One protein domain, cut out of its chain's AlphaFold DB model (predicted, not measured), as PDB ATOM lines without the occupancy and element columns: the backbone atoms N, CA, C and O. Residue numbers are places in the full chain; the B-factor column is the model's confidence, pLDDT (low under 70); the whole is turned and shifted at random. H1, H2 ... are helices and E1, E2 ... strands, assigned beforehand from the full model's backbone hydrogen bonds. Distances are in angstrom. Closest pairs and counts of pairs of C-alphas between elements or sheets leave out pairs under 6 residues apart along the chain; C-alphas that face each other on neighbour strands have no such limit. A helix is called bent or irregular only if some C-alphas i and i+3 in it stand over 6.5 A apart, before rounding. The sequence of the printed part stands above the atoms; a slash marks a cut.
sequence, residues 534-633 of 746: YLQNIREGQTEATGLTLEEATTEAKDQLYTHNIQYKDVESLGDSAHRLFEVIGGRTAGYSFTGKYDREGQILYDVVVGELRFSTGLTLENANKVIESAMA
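Overview. This is residues 534 to 633 of the 746 residues of an uncharacterized protein of Candidatus Peregrinibacteria bacterium (UniProt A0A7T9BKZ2). A strongly twisted four-stranded antiparallel sheet has two helices, H2 and H3, packed on one and the same face: H2 over E1 and E2, H3 over E3 nearer the end where the printed part stops. A short helix, H1, sits away from the sheet at the other end of the long axis, joined to H2 by residues 540 to 549. The 100 printed residues hold three named helices and four named strands in the order H1 H2 E1 E2 E3 E4 H3, a mixed class, and the sheet order is E1 - E2 - E3 - E4. The whole is compact, with a radius of gyration of the C-alphas of 13.6 A, yet elongated, spanning 42 by 26 by 19 A.

Arrangement. Start at H1, residues 534 to 539, which is not on the sheet and is apart from H2, residues 550 to 563. Next look at E1, residues 570 to 573, E2, residues 581 to 589, E3, residues 592 to 599, and E4, residues 604 to 610: they form a meander, each strand the antiparallel neighbour of the one before, and each successive pair is a hairpin. Between E1 and E2 find N 583 and O 572 at 2.8 A; between E2 and E3, N 598 and O 582 at 2.8 A; between E3 and E4, N 606 and O 597 at 2.8 A. E2 bends by 85 degrees at residue 586 and E3 by 62 degrees at residue 595. H2 is on the sheet at a height of 9.0 A, and its closest C-alphas to E1 are those of Lys 558 and Val 571, 6.9 A apart. It runs along the strands, only just, at 28 degrees to E2 on the local plane. H3, residues 621 to 631, is on the same face at a height of 8.6 A; the closest C-alphas of E2 and H3 are those of Thr 589 and Asn 625, 5.4 A apart. Every O i to N i+4 pair is within hydrogen-bond range in H1 and H2, and 5 of 7 are in H3, which is irregular: C-alphas 622 and 625 are 7.2 A apart.

Along the chain. Find C-alpha 534 at (-30.975, 33.118, 3.656), where H1 begins. H2 runs 19.9 A from C-alpha 550 at (-23.882, 39.928, 18.527). E1 is 10.2 A long, E2 19.8 A, E3 20.6 A and E4 15.7 A. H3 covers 15.5 A and ends at C-alpha 631, (-57.339, 37.065, 15.383).

Size, cuts and confidence. The C-alphas farthest apart are those of Gln 542 and Ala 633, at 42.8 A. The printed part has no cut, and no link is long. Look for pLDDT under 70 at residues 543 to 547, 616 to 617 and 633.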
ATOM      1  N   TYR A 534     -31.946  33.025   2.573       86.56
ATOM      2  CA  TYR A 534     -30.975  33.118   3.656       86.56
ATOM      3  C   TYR A 534     -30.952  31.851   4.527       86.56
ATOM      4  O   TYR A 534     -29.894  31.254   4.750       86.56
ATOM      5  N   LEU A 535     -32.120  31.357   4.950       84.94
ATOM      6  CA  LEU A 535     -32.252  30.102   5.698       84.94
ATOM      7  C   LEU A 535     -31.742  28.894   4.899       84.94
ATOM      8  O   LEU A 535     -31.168  27.966   5.481       84.94
ATOM      9  N   GLN A 536     -31.939  28.882   3.579       85.69
ATOM     10  CA  GLN A 536     -31.391  27.847   2.704       85.69
ATOM     11  C   GLN A 536     -29.861  27.936   2.617       85.69
ATOM     12  O   GLN A 536     -29.193  26.916   2.782       85.69
ATOM     13  N   ASN A 537     -29.302  29.138   2.468       85.38
ATOM     14  CA  ASN A 537     -27.856  29.364   2.444       85.38
ATOM     15  C   ASN A 537     -27.180  28.904   3.747       85.38
ATOM     16  O   ASN A 537     -26.172  28.195   3.695       85.38
ATOM     17  N   ILE A 538     -27.785  29.184   4.911       85.19
ATOM     18  CA  ILE A 538     -27.315  28.659   6.205       85.19
ATOM     19  C   ILE A 538     -27.286  27.123   6.195       85.19
ATOM     20  O   ILE A 538     -26.293  26.519   6.606       85.19
ATOM     21  N   ARG A 539     -28.354  26.470   5.713       83.75
ATOM     22  CA  ARG A 539     -28.430  24.995   5.637       83.75
ATOM     23  C   ARG A 539     -27.388  24.404   4.690       83.75
ATOM     24  O   ARG A 539     -26.894  23.306   4.940       83.75
ATOM     25  N   GLU A 540     -27.055  25.121   3.623       84.50
ATOM     26  CA  GLU A 540     -26.030  24.747   2.645       84.50
ATOM     27  C   GLU A 540     -24.602  25.112   3.099       84.50
ATOM     28  O   GLU A 540     -23.630  24.764   2.425       84.50
ATOM     29  N   GLY A 541     -24.452  25.753   4.265       75.06
ATOM     30  CA  GLY A 541     -23.164  26.152   4.838       75.06
ATOM     31  C   GLY A 541     -22.517  27.348   4.136       75.06
ATOM     32  O   GLY A 541     -21.309  27.552   4.266       75.06
ATOM     33  N   GLN A 542     -23.298  28.114   3.372       71.62
ATOM     34  CA  GLN A 542     -22.877  29.351   2.728       71.62
ATOM     35  C   GLN A 542     -23.312  30.517   3.609       71.62
ATOM     36  O   GLN A 542     -24.463  30.934   3.595       71.62
ATOM     37  N   THR A 543     -22.389  31.024   4.412       63.19
ATOM     38  CA  THR A 543     -22.658  32.140   5.315       63.19
ATOM     39  C   THR A 543     -21.728  33.301   5.018       63.19
ATOM     40  O   THR A 543     -20.506  33.152   5.097       63.19
ATOM     41  N   GLU A 544     -22.306  34.462   4.723       63.84
ATOM     42  CA  GLU A 544     -21.590  35.734   4.750       63.84
ATOM     43  C   GLU A 544     -21.599  36.279   6.184       63.84
ATOM     44  O   GLU A 544     -22.618  36.251   6.875       63.84
ATOM     45  N   ALA A 545     -20.430  36.703   6.665       60.84
ATOM     46  CA  ALA A 545     -20.291  37.330   7.973       60.84
ATOM     47  C   ALA A 545     -20.572  38.831   7.845       60.84
ATOM     48  O   ALA A 545     -20.020  39.491   6.960       60.84
ATOM     49  N   THR A 546     -21.405  39.365   8.733       66.19
ATOM     50  CA  THR A 546     -21.688  40.801   8.825       66.19
ATOM     51  C   THR A 546     -20.618  41.509   9.665       66.19
ATOM     52  O   THR A 546     -19.806  40.879  10.343       66.19
ATOM     53  N   GLY A 547     -20.574  42.842   9.586       66.25
ATOM     54  CA  GLY A 547     -19.673  43.668  10.401       66.25
ATOM     55  C   GLY A 547     -20.201  43.998  11.805       66.25
ATOM     56  O   GLY A 547     -19.500  44.681  12.545       66.25
ATOM     57  N   LEU A 548     -21.415  43.553  12.143       76.69
ATOM     58  CA  LEU A 548     -22.100  43.812  13.412       76.69
ATOM     59  C   LEU A 548     -21.693  42.793  14.479       76.69
ATOM     60  O   LEU A 548     -21.518  41.608  14.191       76.69
ATOM     61  N   THR A 549     -21.570  43.243  15.725       82.75
ATOM     62  CA  THR A 549     -21.389  42.343  16.869       82.75
ATOM     63  C   THR A 549     -22.727  41.743  17.315       82.75
ATOM     64  O   THR A 549     -23.791  42.324  17.108       82.75
ATOM     65  N   LEU A 550     -22.686  40.574  17.966       81.75
ATOM     66  CA  LEU A 550     -23.882  39.928  18.527       81.75
ATOM     67  C   LEU A 550     -24.613  40.832  19.534       81.75
ATOM     68  O   LEU A 550     -25.839  40.806  19.603       81.75
ATOM     69  N   GLU A 551     -23.867  41.616  20.312       82.81
ATOM     70  CA  GLU A 551     -24.422  42.525  21.318       82.81
ATOM     71  C   GLU A 551     -25.204  43.665  20.654       82.81
ATOM     72  O   GLU A 551     -26.371  43.859  20.977       82.81
ATOM     73  N   GLU A 552     -24.622  44.321  19.644       83.88
ATOM     74  CA  GLU A 552     -25.302  45.358  18.854       83.88
ATOM     75  C   GLU A 552     -26.566  44.821  18.167       83.88
ATOM     76  O   GLU A 552     -27.620  45.447  18.241       83.88
ATOM     77  N   ALA A 553     -26.491  43.634  17.554       84.56
ATOM     78  CA  ALA A 553     -27.633  43.029  16.871       84.56
ATOM     79  C   ALA A 553     -28.761  42.624  17.841       84.56
ATOM     80  O   ALA A 553     -29.939  42.721  17.499       84.56
ATOM     81  N   THR A 554     -28.411  42.193  19.058       85.69
ATOM     82  CA  THR A 554     -29.392  41.851  20.101       85.69
ATOM     83  C   THR A 554     -30.082  43.103  20.636       85.69
ATOM     84  O   THR A 554     -31.298  43.085  20.821       85.69
ATOM     85  N   THR A 555     -29.338  44.192  20.853       85.75
ATOM     86  CA  THR A 555     -29.907  45.487  21.255       85.75
ATOM     87  C   THR A 555     -30.857  46.017  20.188       85.75
ATOM     88  O   THR A 555     -31.993  46.350  20.503       85.75
ATOM     89  N   GLU A 556     -30.457  45.984  18.914       87.81
ATOM     90  CA  GLU A 556     -31.322  46.408  17.808       87.81
ATOM     91  C   GLU A 556     -32.618  45.583  17.747       87.81
ATOM     92  O   GLU A 556     -33.704  46.140  17.607       87.81
ATOM     93  N   ALA A 557     -32.540  44.256  17.902       86.31
ATOM     94  CA  ALA A 557     -33.731  43.406  17.925       86.31
ATOM     95  C   ALA A 557     -34.671  43.741  19.099       86.31
ATOM     96  O   ALA A 557     -35.889  43.798  18.921       86.31
ATOM     97  N   LYS A 558     -34.105  43.994  20.285       87.31
ATOM     98  CA  LYS A 558     -34.839  44.387  21.495       87.31
ATOM     99  C   LYS A 558     -35.536  45.739  21.336       87.31
ATOM    100  O   LYS A 558     -36.718  45.840  21.672       87.31
ATOM    101  N   ASP A 559     -34.844  46.722  20.769       87.44
ATOM    102  CA  ASP A 559     -35.379  48.061  20.510       87.44
ATOM    103  C   ASP A 559     -36.507  48.027  19.474       87.44
ATOM    104  O   ASP A 559     -37.539  48.678  19.653       87.44
ATOM    105  N   GLN A 560     -36.360  47.233  18.408       88.62
ATOM    106  CA  GLN A 560     -37.395  47.086  17.382       88.62
ATOM    107  C   GLN A 560     -38.671  46.452  17.944       88.62
ATOM    108  O   GLN A 560     -39.762  46.971  17.711       88.62
ATOM    109  N   LEU A 561     -38.555  45.365  18.717       88.12
ATOM    110  CA  LEU A 561     -39.706  44.731  19.375       88.12
ATOM    111  C   LEU A 561     -40.406  45.708  20.330       88.12
ATOM    112  O   LEU A 561     -41.632  45.832  20.300       88.12
ATOM    113  N   TYR A 562     -39.628  46.452  21.121       83.62
ATOM    114  CA  TYR A 562     -40.161  47.448  22.047       83.62
ATOM    115  C   TYR A 562     -40.909  48.577  21.318       83.62
ATOM    116  O   TYR A 562     -42.044  48.893  21.670       83.62
ATOM    117  N   THR A 563     -40.322  49.118  20.244       85.44
ATOM    118  CA  THR A 563     -40.911  50.196  19.423       85.44
ATOM    119  C   THR A 563     -42.284  49.820  18.854       85.44
ATOM    120  O   THR A 563     -43.144  50.681  18.687       85.44
ATOM    121  N   HIS A 564     -42.523  48.530  18.607       85.00
ATOM    122  CA  HIS A 564     -43.779  48.018  18.056       85.00
ATOM    123  C   HIS A 564     -44.733  47.446  19.119       85.00
ATOM    124  O   HIS A 564     -45.648  46.688  18.795       85.00
ATOM    125  N   ASN A 565     -44.563  47.826  20.393       85.12
ATOM    126  CA  ASN A 565     -45.408  47.398  21.515       85.12
ATOM    127  C   ASN A 565     -45.457  45.870  21.701       85.12
ATOM    128  O   ASN A 565     -46.503  45.290  22.014       85.12
ATOM    129  N   ILE A 566     -44.322  45.204  21.492       84.94
ATOM    130  CA  ILE A 566     -44.159  43.779  21.770       84.94
ATOM    131  C   ILE A 566     -43.366  43.631  23.066       84.94
ATOM    132  O   ILE A 566     -42.177  43.933  23.135       84.94
ATOM    133  N   GLN A 567     -44.038  43.124  24.094       84.81
ATOM    134  CA  GLN A 567     -43.420  42.698  25.342       84.81
ATOM    135  C   GLN A 567     -42.707  41.365  25.137       84.81
ATOM    136  O   GLN A 567     -43.164  40.509  24.376       84.81
ATOM    137  N   TYR A 568     -41.603  41.161  25.842       87.81
ATOM    138  CA  TYR A 568     -40.860  39.908  25.834       87.81
ATOM    139  C   TYR A 568     -40.158  39.705  27.177       87.81
ATOM    140  O   TYR A 568     -39.941  40.644  27.942       87.81
ATOM    141  N   LYS A 569     -39.797  38.457  27.469       84.19
ATOM    142  CA  LYS A 569     -38.932  38.106  28.598       84.19
ATOM    143  C   LYS A 569     -37.460  38.189  28.208       84.19
ATOM    144  O   LYS A 569     -36.654  38.715  28.967       84.19
ATOM    145  N   ASP A 570     -37.115  37.652  27.041       84.69
ATOM    146  CA  ASP A 570     -35.775  37.762  26.466       84.69
ATOM    147  C   ASP A 570     -35.802  37.543  24.946       84.69
ATOM    148  O   ASP A 570     -36.806  37.088  24.390       84.69
ATOM    149  N   VAL A 571     -34.689  37.858  24.287       87.56
ATOM    150  CA  VAL A 571     -34.477  37.654  22.850       87.56
ATOM    151  C   VAL A 571     -33.144  36.931  22.665       87.56
ATOM    152  O   VAL A 571     -32.090  37.489  22.969       87.56
ATOM    153  N   GLU A 572     -33.186  35.690  22.179       90.62
ATOM    154  CA  GLU A 572     -31.997  34.840  22.015       90.62
ATOM    155  C   GLU A 572     -31.608  34.708  20.536       90.62
ATOM    156  O   GLU A 572     -32.458  34.491  19.677       90.62
ATOM    157  N   SER A 573     -30.316  34.813  20.208       88.62
ATOM    158  CA  SER A 573     -29.851  34.583  18.831       88.62
ATOM    159  C   SER A 573     -29.901  33.100  18.468       88.62
ATOM    160  O   SER A 573     -29.475  32.239  19.241       88.62
ATOM    161  N   LEU A 574     -30.322  32.803  17.236       87.50
ATOM    162  CA  LEU A 574     -30.351  31.440  16.696       87.50
ATOM    163  C   LEU A 574     -28.978  30.933  16.218       87.50
ATOM    164  O   LEU A 574     -28.875  29.826  15.683       87.50
ATOM    165  N   GLY A 575     -27.913  31.708  16.440       80.19
ATOM    166  CA  GLY A 575     -26.536  31.290  16.179       80.19
ATOM    167  C   GLY A 575     -26.130  31.347  14.707       80.19
ATOM    168  O   GLY A 575     -25.175  30.675  14.312       80.19
ATOM    169  N   ASP A 576     -26.836  32.133  13.893       84.25
ATOM    170  CA  ASP A 576     -26.397  32.462  12.546       84.25
ATOM    171  C   ASP A 576     -25.208  33.440  12.588       84.25
ATOM    172  O   ASP A 576     -25.087  34.284  13.478       84.25
ATOM    173  N   SER A 577     -24.294  33.318  11.625       78.62
ATOM    174  CA  SER A 577     -23.069  34.126  11.586       78.62
ATOM    175  C   SER A 577     -23.294  35.583  11.182       78.62
ATOM    176  O   SER A 577     -22.349  36.365  11.251       78.62
ATOM    177  N   ALA A 578     -24.488  35.928  10.687       81.50
ATOM    178  CA  ALA A 578     -24.848  37.299  10.331       81.50
ATOM    179  C   ALA A 578     -25.548  38.036  11.487       81.50
ATOM    180  O   ALA A 578     -25.765  39.243  11.382       81.50
ATOM    181  N   HIS A 579     -25.892  37.324  12.567       87.06
ATOM    182  CA  HIS A 579     -26.709  37.808  13.679       87.06
ATOM    183  C   HIS A 579     -28.037  38.427  13.204       87.06
ATOM    184  O   HIS A 579     -28.448  39.505  13.640       87.06
ATOM    185  N   ARG A 580     -28.690  37.756  12.254       89.38
ATOM    186  CA  ARG A 580     -29.958  38.172  11.648       89.38
ATOM    187  C   ARG A 580     -31.171  37.578  12.363       89.38
ATOM    188  O   ARG A 580     -32.209  38.234  12.415       89.38
ATOM    189  N   LEU A 581     -31.060  36.358  12.895       91.12
ATOM    190  CA  LEU A 581     -32.212  35.585  13.356       91.12
ATOM    191  C   LEU A 581     -32.249  35.441  14.878       91.12
ATOM    192  O   LEU A 581     -31.267  35.041  15.513       91.12
ATOM    193  N   PHE A 582     -33.425  35.689  15.447       93.00
ATOM    194  CA  PHE A 582     -33.657  35.675  16.888       93.00
ATOM    195  C   PHE A 582     -34.902  34.861  17.264       93.00
ATOM    196  O   PHE A 582     -35.827  34.708  16.473       93.00
ATOM    197  N   GLU A 583     -34.939  34.334  18.482       92.81
ATOM    198  CA  GLU A 583     -36.104  33.714  19.111       92.81
ATOM    199  C   GLU A 583     -36.653  34.650  20.190       92.81
ATOM    200  O   GLU A 583     -35.904  35.127  21.045       92.81
ATOM    201  N   VAL A 584     -37.960  34.928  20.146       91.38
ATOM    202  CA  VAL A 584     -38.639  35.787  21.123       91.38
ATOM    203  C   VAL A 584     -39.181  34.916  22.252       91.38
ATOM    204  O   VAL A 584     -40.123  34.140  22.063       91.38
ATOM    205  N   ILE A 585     -38.599  35.045  23.444       88.56
ATOM    206  CA  ILE A 585     -38.984  34.271  24.625       88.56
ATOM    207  C   ILE A 585     -40.014  35.056  25.430       88.56
ATOM    208  O   ILE A 585     -39.770  36.194  25.826       88.56
ATOM    209  N   GLY A 586     -41.159  34.431  25.720       83.44
ATOM    210  CA  GLY A 586     -42.232  35.064  26.494       83.44
ATOM    211  C   GLY A 586     -42.850  36.272  25.785       83.44
ATOM    212  O   GLY A 586     -43.184  37.245  26.448       83.44
ATOM    213  N   GLY A 587     -42.956  36.229  24.454       85.81
ATOM    214  CA  GLY A 587     -43.535  37.310  23.661       85.81
ATOM    215  C   GLY A 587     -44.989  37.591  24.044       85.81
ATOM    216  O   GLY A 587     -45.766  36.667  24.299       85.81
ATOM    217  N   ARG A 588     -45.376  38.864  24.082       84.94
ATOM    218  CA  ARG A 588     -46.750  39.293  24.335       84.94
ATOM    219  C   ARG A 588     -47.067  40.583  23.587       84.94
ATOM    220  O   ARG A 588     -46.285  41.523  23.582       84.94
ATOM    221  N   THR A 589     -48.225  40.625  22.944       85.44
ATOM    222  CA  THR A 589     -48.738  41.815  22.247       85.44
ATOM    223  C   THR A 589     -50.265  41.790  22.276       85.44
ATOM    224  O   THR A 589     -50.843  40.711  22.413       85.44
ATOM    225  N   ALA A 590     -50.928  42.949  22.261       73.56
ATOM    226  CA  ALA A 590     -52.382  43.067  22.466       73.56
ATOM    227  C   ALA A 590     -52.943  42.317  23.703       73.56
ATOM    228  O   ALA A 590     -54.104  41.918  23.730       73.56
ATOM    229  N   GLY A 591     -52.125  42.061  24.732       75.94
ATOM    230  CA  GLY A 591     -52.529  41.252  25.892       75.94
ATOM    231  C   GLY A 591     -52.543  39.728  25.667       75.94
ATOM    232  O   GLY A 591     -52.909  38.992  26.585       75.94
ATOM    233  N   TYR A 592     -52.097  39.240  24.505       82.88
ATOM    234  CA  TYR A 592     -51.992  37.816  24.171       82.88
ATOM    235  C   TYR A 592     -50.534  37.356  24.130       82.88
ATOM    236  O   TYR A 592     -49.682  37.976  23.493       82.88
ATOM    237  N   SER A 593     -50.244  36.245  24.808       86.19
ATOM    238  CA  SER A 593     -48.930  35.604  24.755       86.19
ATOM    239  C   SER A 593     -48.725  34.888  23.424       86.19
ATOM    240  O   SER A 593     -49.605  34.156  22.964       86.19
ATOM    241  N   PHE A 594     -47.536  35.036  22.848       89.00
ATOM    242  CA  PHE A 594     -47.135  34.355  21.627       89.00
ATOM    243  C   PHE A 594     -45.710  33.808  21.724       89.00
ATOM    244  O   PHE A 594     -44.878  34.273  22.502       89.00
ATOM    245  N   THR A 595     -45.419  32.811  20.895       89.12
ATOM    246  CA  THR A 595     -44.051  32.348  20.632       89.12
ATOM    247  C   THR A 595     -43.744  32.549  19.164       89.12
ATOM    248  O   THR A 595     -44.591  32.227  18.333       89.12
ATOM    249  N   GLY A 596     -42.558  33.042  18.831       90.38
ATOM    250  CA  GLY A 596     -42.160  33.270  17.448       90.38
ATOM    251  C   GLY A 596     -40.670  33.554  17.324       90.38
ATOM    252  O   GLY A 596     -39.978  33.803  18.311       90.38
ATOM    253  N   LYS A 597     -40.182  33.504  16.091       92.38
ATOM    254  CA  LYS A 597     -38.828  33.916  15.723       92.38
ATOM    255  C   LYS A 597     -38.889  35.249  15.001       92.38
ATOM    256  O   LYS A 597     -39.907  35.567  14.397       92.38
ATOM    257  N   TYR A 598     -37.809  36.004  15.051       92.81
ATOM    258  CA  TYR A 598     -37.708  37.343  14.499       92.81
ATOM    259  C   TYR A 598     -36.551  37.428  13.504       92.81
ATOM    260  O   TYR A 598     -35.431  37.011  13.805       92.81
ATOM    261  N   ASP A 599     -36.842  37.956  12.319       91.50
ATOM    262  CA  ASP A 599     -35.854  38.370  11.332       91.50
ATOM    263  C   ASP A 599     -35.574  39.871  11.473       91.50
ATOM    264  O   ASP A 599     -36.450  40.692  11.196       91.50
ATOM    265  N   ARG A 600     -34.347  40.221  11.876       90.12
ATOM    266  CA  ARG A 600     -33.919  41.610  12.100       90.12
ATOM    267  C   ARG A 600     -33.917  42.449  10.823       90.12
ATOM    268  O   ARG A 600     -34.237  43.629  10.896       90.12
ATOM    269  N   GLU A 601     -33.550  41.871   9.678       86.56
ATOM    270  CA  GLU A 601     -33.429  42.635   8.425       86.56
ATOM    271  C   GLU A 601     -34.790  42.881   7.774       86.56
ATOM    272  O   GLU A 601     -35.098  44.018   7.425       86.56
ATOM    273  N   GLY A 602     -35.621  41.839   7.663       82.62
ATOM    274  CA  GLY A 602     -36.979  41.957   7.124       82.62
ATOM    275  C   GLY A 602     -37.998  42.534   8.112       82.62
ATOM    276  O   GLY A 602     -39.104  42.883   7.716       82.62
ATOM    277  N   GLN A 603     -37.657  42.621   9.404       90.50
ATOM    278  CA  GLN A 603     -38.580  42.975  10.490       90.50
ATOM    279  C   GLN A 603     -39.832  42.076  10.514       90.50
ATOM    280  O   GLN A 603     -40.965  42.535  10.678       90.50
ATOM    281  N   ILE A 604     -39.629  40.767  10.337       88.81
ATOM    282  CA  ILE A 604     -40.709  39.776  10.256       88.81
ATOM    283  C   ILE A 604     -40.660  38.837  11.453       88.81
ATOM    284  O   ILE A 604     -39.639  38.206  11.733       88.81
ATOM    285  N   LEU A 605     -41.802  38.672  12.115       89.75
ATOM    286  CA  LEU A 605     -42.039  37.586  13.055       89.75
ATOM    287  C   LEU A 605     -42.519  36.341  12.306       89.75
ATOM    288  O   LEU A 605     -43.583  36.348  11.702       89.75
ATOM    289  N   TYR A 606     -41.777  35.242  12.348       87.94
ATOM    290  CA  TYR A 606     -42.131  33.984  11.684       87.94
ATOM    291  C   TYR A 606     -42.244  32.829  12.683       87.94
ATOM    292  O   TYR A 606     -41.800  32.927  13.826       87.94
ATOM    293  N   ASP A 607     -42.879  31.726  12.268       86.06
ATOM    294  CA  ASP A 607     -43.254  30.623  13.169       86.06
ATOM    295  C   ASP A 607     -44.111  31.092  14.372       86.06
ATOM    296  O   ASP A 607     -44.029  30.518  15.458       86.06
ATOM    297  N   VAL A 608     -44.943  32.128  14.188       87.12
ATOM    298  CA  VAL A 608     -45.744  32.718  15.272       87.12
ATOM    299  C   VAL A 608     -46.883  31.783  15.684       87.12
ATOM    300  O   VAL A 608     -47.676  31.326  14.855       87.12
ATOM    301  N   VAL A 609     -46.982  31.515  16.983       85.75
ATOM    302  CA  VAL A 609     -48.048  30.721  17.605       85.75
ATOM    303  C   VAL A 609     -48.684  31.534  18.724       85.75
ATOM    304  O   VAL A 609     -47.980  31.994  19.623       85.75
ATOM    305  N   VAL A 610     -50.010  31.672  18.682       84.62
ATOM    306  CA  VAL A 610     -50.837  32.348  19.691       84.62
ATOM    307  C   VAL A 610     -51.939  31.381  20.121       84.62
ATOM    308  O   VAL A 610     -52.837  31.061  19.343       84.62
ATOM    309  N   GLY A 611     -51.865  30.856  21.346       78.94
ATOM    310  CA  GLY A 611     -52.800  29.823  21.810       78.94
ATOM    311  C   GLY A 611     -52.775  28.566  20.924       78.94
ATOM    312  O   GLY A 611     -51.748  27.896  20.822       78.94
ATOM    313  N   GLU A 612     -53.907  28.234  20.293       76.38
ATOM    314  CA  GLU A 612     -54.018  27.130  19.317       76.38
ATOM    315  C   GLU A 612     -53.807  27.579  17.857       76.38
ATOM    316  O   GLU A 612     -53.698  26.740  16.959       76.38
ATOM    317  N   LEU A 613     -53.736  28.889  17.603       74.88
ATOM    318  CA  LEU A 613     -53.553  29.449  16.269       74.88
ATOM    319  C   LEU A 613     -52.072  29.521  15.916       74.88
ATOM    320  O   LEU A 613     -51.248  30.054  16.659       74.88
ATOM    321  N   ARG A 614     -51.738  28.994  14.741       79.19
ATOM    322  CA  ARG A 614     -50.404  29.092  14.157       79.19
ATOM    323  C   ARG A 614     -50.477  29.895  12.872       79.19
ATOM    324  O   ARG A 614     -51.179  29.501  11.942       79.19
ATOM    325  N   PHE A 615     -49.701  30.965  12.809       75.25
ATOM    326  CA  PHE A 615     -49.523  31.753  11.601       75.25
ATOM    327  C   PHE A 615     -48.456  31.068  10.743       75.25
ATOM    328  O   PHE A 615     -47.295  30.935  11.134       75.25
ATOM    329  N   SER A 616     -48.881  30.525   9.601       62.47
ATOM    330  CA  SER A 616     -47.999  29.837   8.649       62.47
ATOM    331  C   SER A 616     -47.186  30.812   7.799       62.47
ATOM    332  O   SER A 616     -46.086  30.477   7.366       62.47
ATOM    333  N   THR A 617     -47.716  32.011   7.577       67.94
ATOM    334  CA  THR A 617     -47.038  33.146   6.957       67.94
ATOM    335  C   THR A 617     -46.550  34.074   8.072       67.94
ATOM    336  O   THR A 617     -47.277  34.303   9.037       67.94
ATOM    337  N   GLY A 618     -45.301  34.553   7.999       79.94
ATOM    338  CA  GLY A 618     -44.773  35.487   9.005       79.94
ATOM    339  C   GLY A 618     -45.623  36.760   9.100       79.94
ATOM    340  O   GLY A 618     -46.381  37.038   8.181       79.94
ATOM    341  N   LEU A 619     -45.524  37.512  10.191       84.75
ATOM    342  CA  LEU A 619     -46.207  38.782  10.437       84.75
ATOM    343  C   LEU A 619     -45.184  39.916  10.383       84.75
ATOM    344  O   LEU A 619     -44.104  39.776  10.961       84.75
ATOM    345  N   THR A 620     -45.499  41.032   9.726       86.56
ATOM    346  CA  THR A 620     -44.656  42.231   9.872       86.56
ATOM    347  C   THR A 620     -44.715  42.728  11.312       86.56
ATOM    348  O   THR A 620     -45.763  42.666  11.960       86.56
ATOM    349  N   LEU A 621     -43.584  43.217  11.825       86.69
ATOM    350  CA  LEU A 621     -43.485  43.695  13.204       86.69
ATOM    351  C   LEU A 621     -44.513  44.799  13.506       86.69
ATOM    352  O   LEU A 621     -45.152  44.776  14.553       86.69
ATOM    353  N   GLU A 622     -44.730  45.693  12.539       85.06
ATOM    354  CA  GLU A 622     -45.698  46.793  12.601       85.06
ATOM    355  C   GLU A 622     -47.149  46.331  12.770       85.06
ATOM    356  O   GLU A 622     -47.898  46.896  13.569       85.06
ATOM    357  N   ASN A 623     -47.541  45.253  12.087       81.25
ATOM    358  CA  ASN A 623     -48.917  44.761  12.128       81.25
ATOM    359  C   ASN A 623     -49.151  43.667  13.162       81.25
ATOM    360  O   ASN A 623     -50.307  43.344  13.440       81.25
ATOM    361  N   ALA A 624     -48.092  43.090  13.734       84.88
ATOM    362  CA  ALA A 624     -48.190  41.946  14.635       84.88
ATOM    363  C   ALA A 624     -49.198  42.185  15.771       84.88
ATOM    364  O   ALA A 624     -50.017  41.312  16.051       84.88
ATOM    365  N   ASN A 625     -49.196  43.387  16.356       83.81
ATOM    366  CA  ASN A 625     -50.124  43.779  17.415       83.81
ATOM    367  C   ASN A 625     -51.592  43.744  16.937       83.81
ATOM    368  O   ASN A 625     -52.393  42.959  17.447       83.81
ATOM    369  N   LYS A 626     -51.920  44.503  15.880       80.94
ATOM    370  CA  LYS A 626     -53.281  44.591  15.311       80.94
ATOM    371  C   LYS A 626     -53.807  43.239  14.823       80.94
ATOM    372  O   LYS A 626     -54.984  42.922  15.008       80.94
ATOM    373  N   VAL A 627     -52.954  42.438  14.183       79.31
ATOM    374  CA  VAL A 627     -53.332  41.129  13.631       79.31
ATOM    375  C   VAL A 627     -53.618  40.127  14.739       79.31
ATOM    376  O   VAL A 627     -54.617  39.414  14.667       79.31
ATOM    377  N   ILE A 628     -52.767  40.073  15.767       82.00
ATOM    378  CA  ILE A 628     -52.964  39.170  16.904       82.00
ATOM    379  C   ILE A 628     -54.206  39.583  17.701       82.00
ATOM    380  O   ILE A 628     -55.005  38.714  18.047       82.00
ATOM    381  N   GLU A 629     -54.426  40.883  17.912       80.56
ATOM    382  CA  GLU A 629     -55.648  41.404  18.536       80.56
ATOM    383  C   GLU A 629     -56.904  40.978  17.765       80.56
ATOM    384  O   GLU A 629     -57.838  40.418  18.338       80.56
ATOM    385  N   SER A 630     -56.895  41.176  16.443       74.06
ATOM    386  CA  SER A 630     -58.023  40.848  15.566       74.06
ATOM    387  C   SER A 630     -58.285  39.341  15.503       74.06
ATOM    388  O   SER A 630     -59.434  38.909  15.583       74.06
ATOM    389  N   ALA A 631     -57.232  38.523  15.408       70.69
ATOM    390  CA  ALA A 631     -57.339  37.065  15.383       70.69
ATOM    391  C   ALA A 631     -57.867  36.487  16.706       70.69
ATOM    392  O   ALA A 631     -58.435  35.393  16.717       70.69
ATOM    393  N   MET A 632     -57.686  37.214  17.811       73.50
ATOM    394  CA  MET A 632     -58.074  36.797  19.154       73.50
ATOM    395  C   MET A 632     -59.290  37.539  19.712       73.50
ATOM    396  O   MET A 632     -59.631  37.323  20.869       73.50
ATOM    397  N   ALA A 633     -59.999  38.332  18.902       63.19
ATOM    398  CA  ALA A 633     -61.107  39.192  19.333       63.19
ATOM    399  C   ALA A 633     -62.251  38.475  20.094       63.19
ATOM    400  O   ALA A 633     -63.002  39.116  20.830       63.19
TER     401      ALA A 633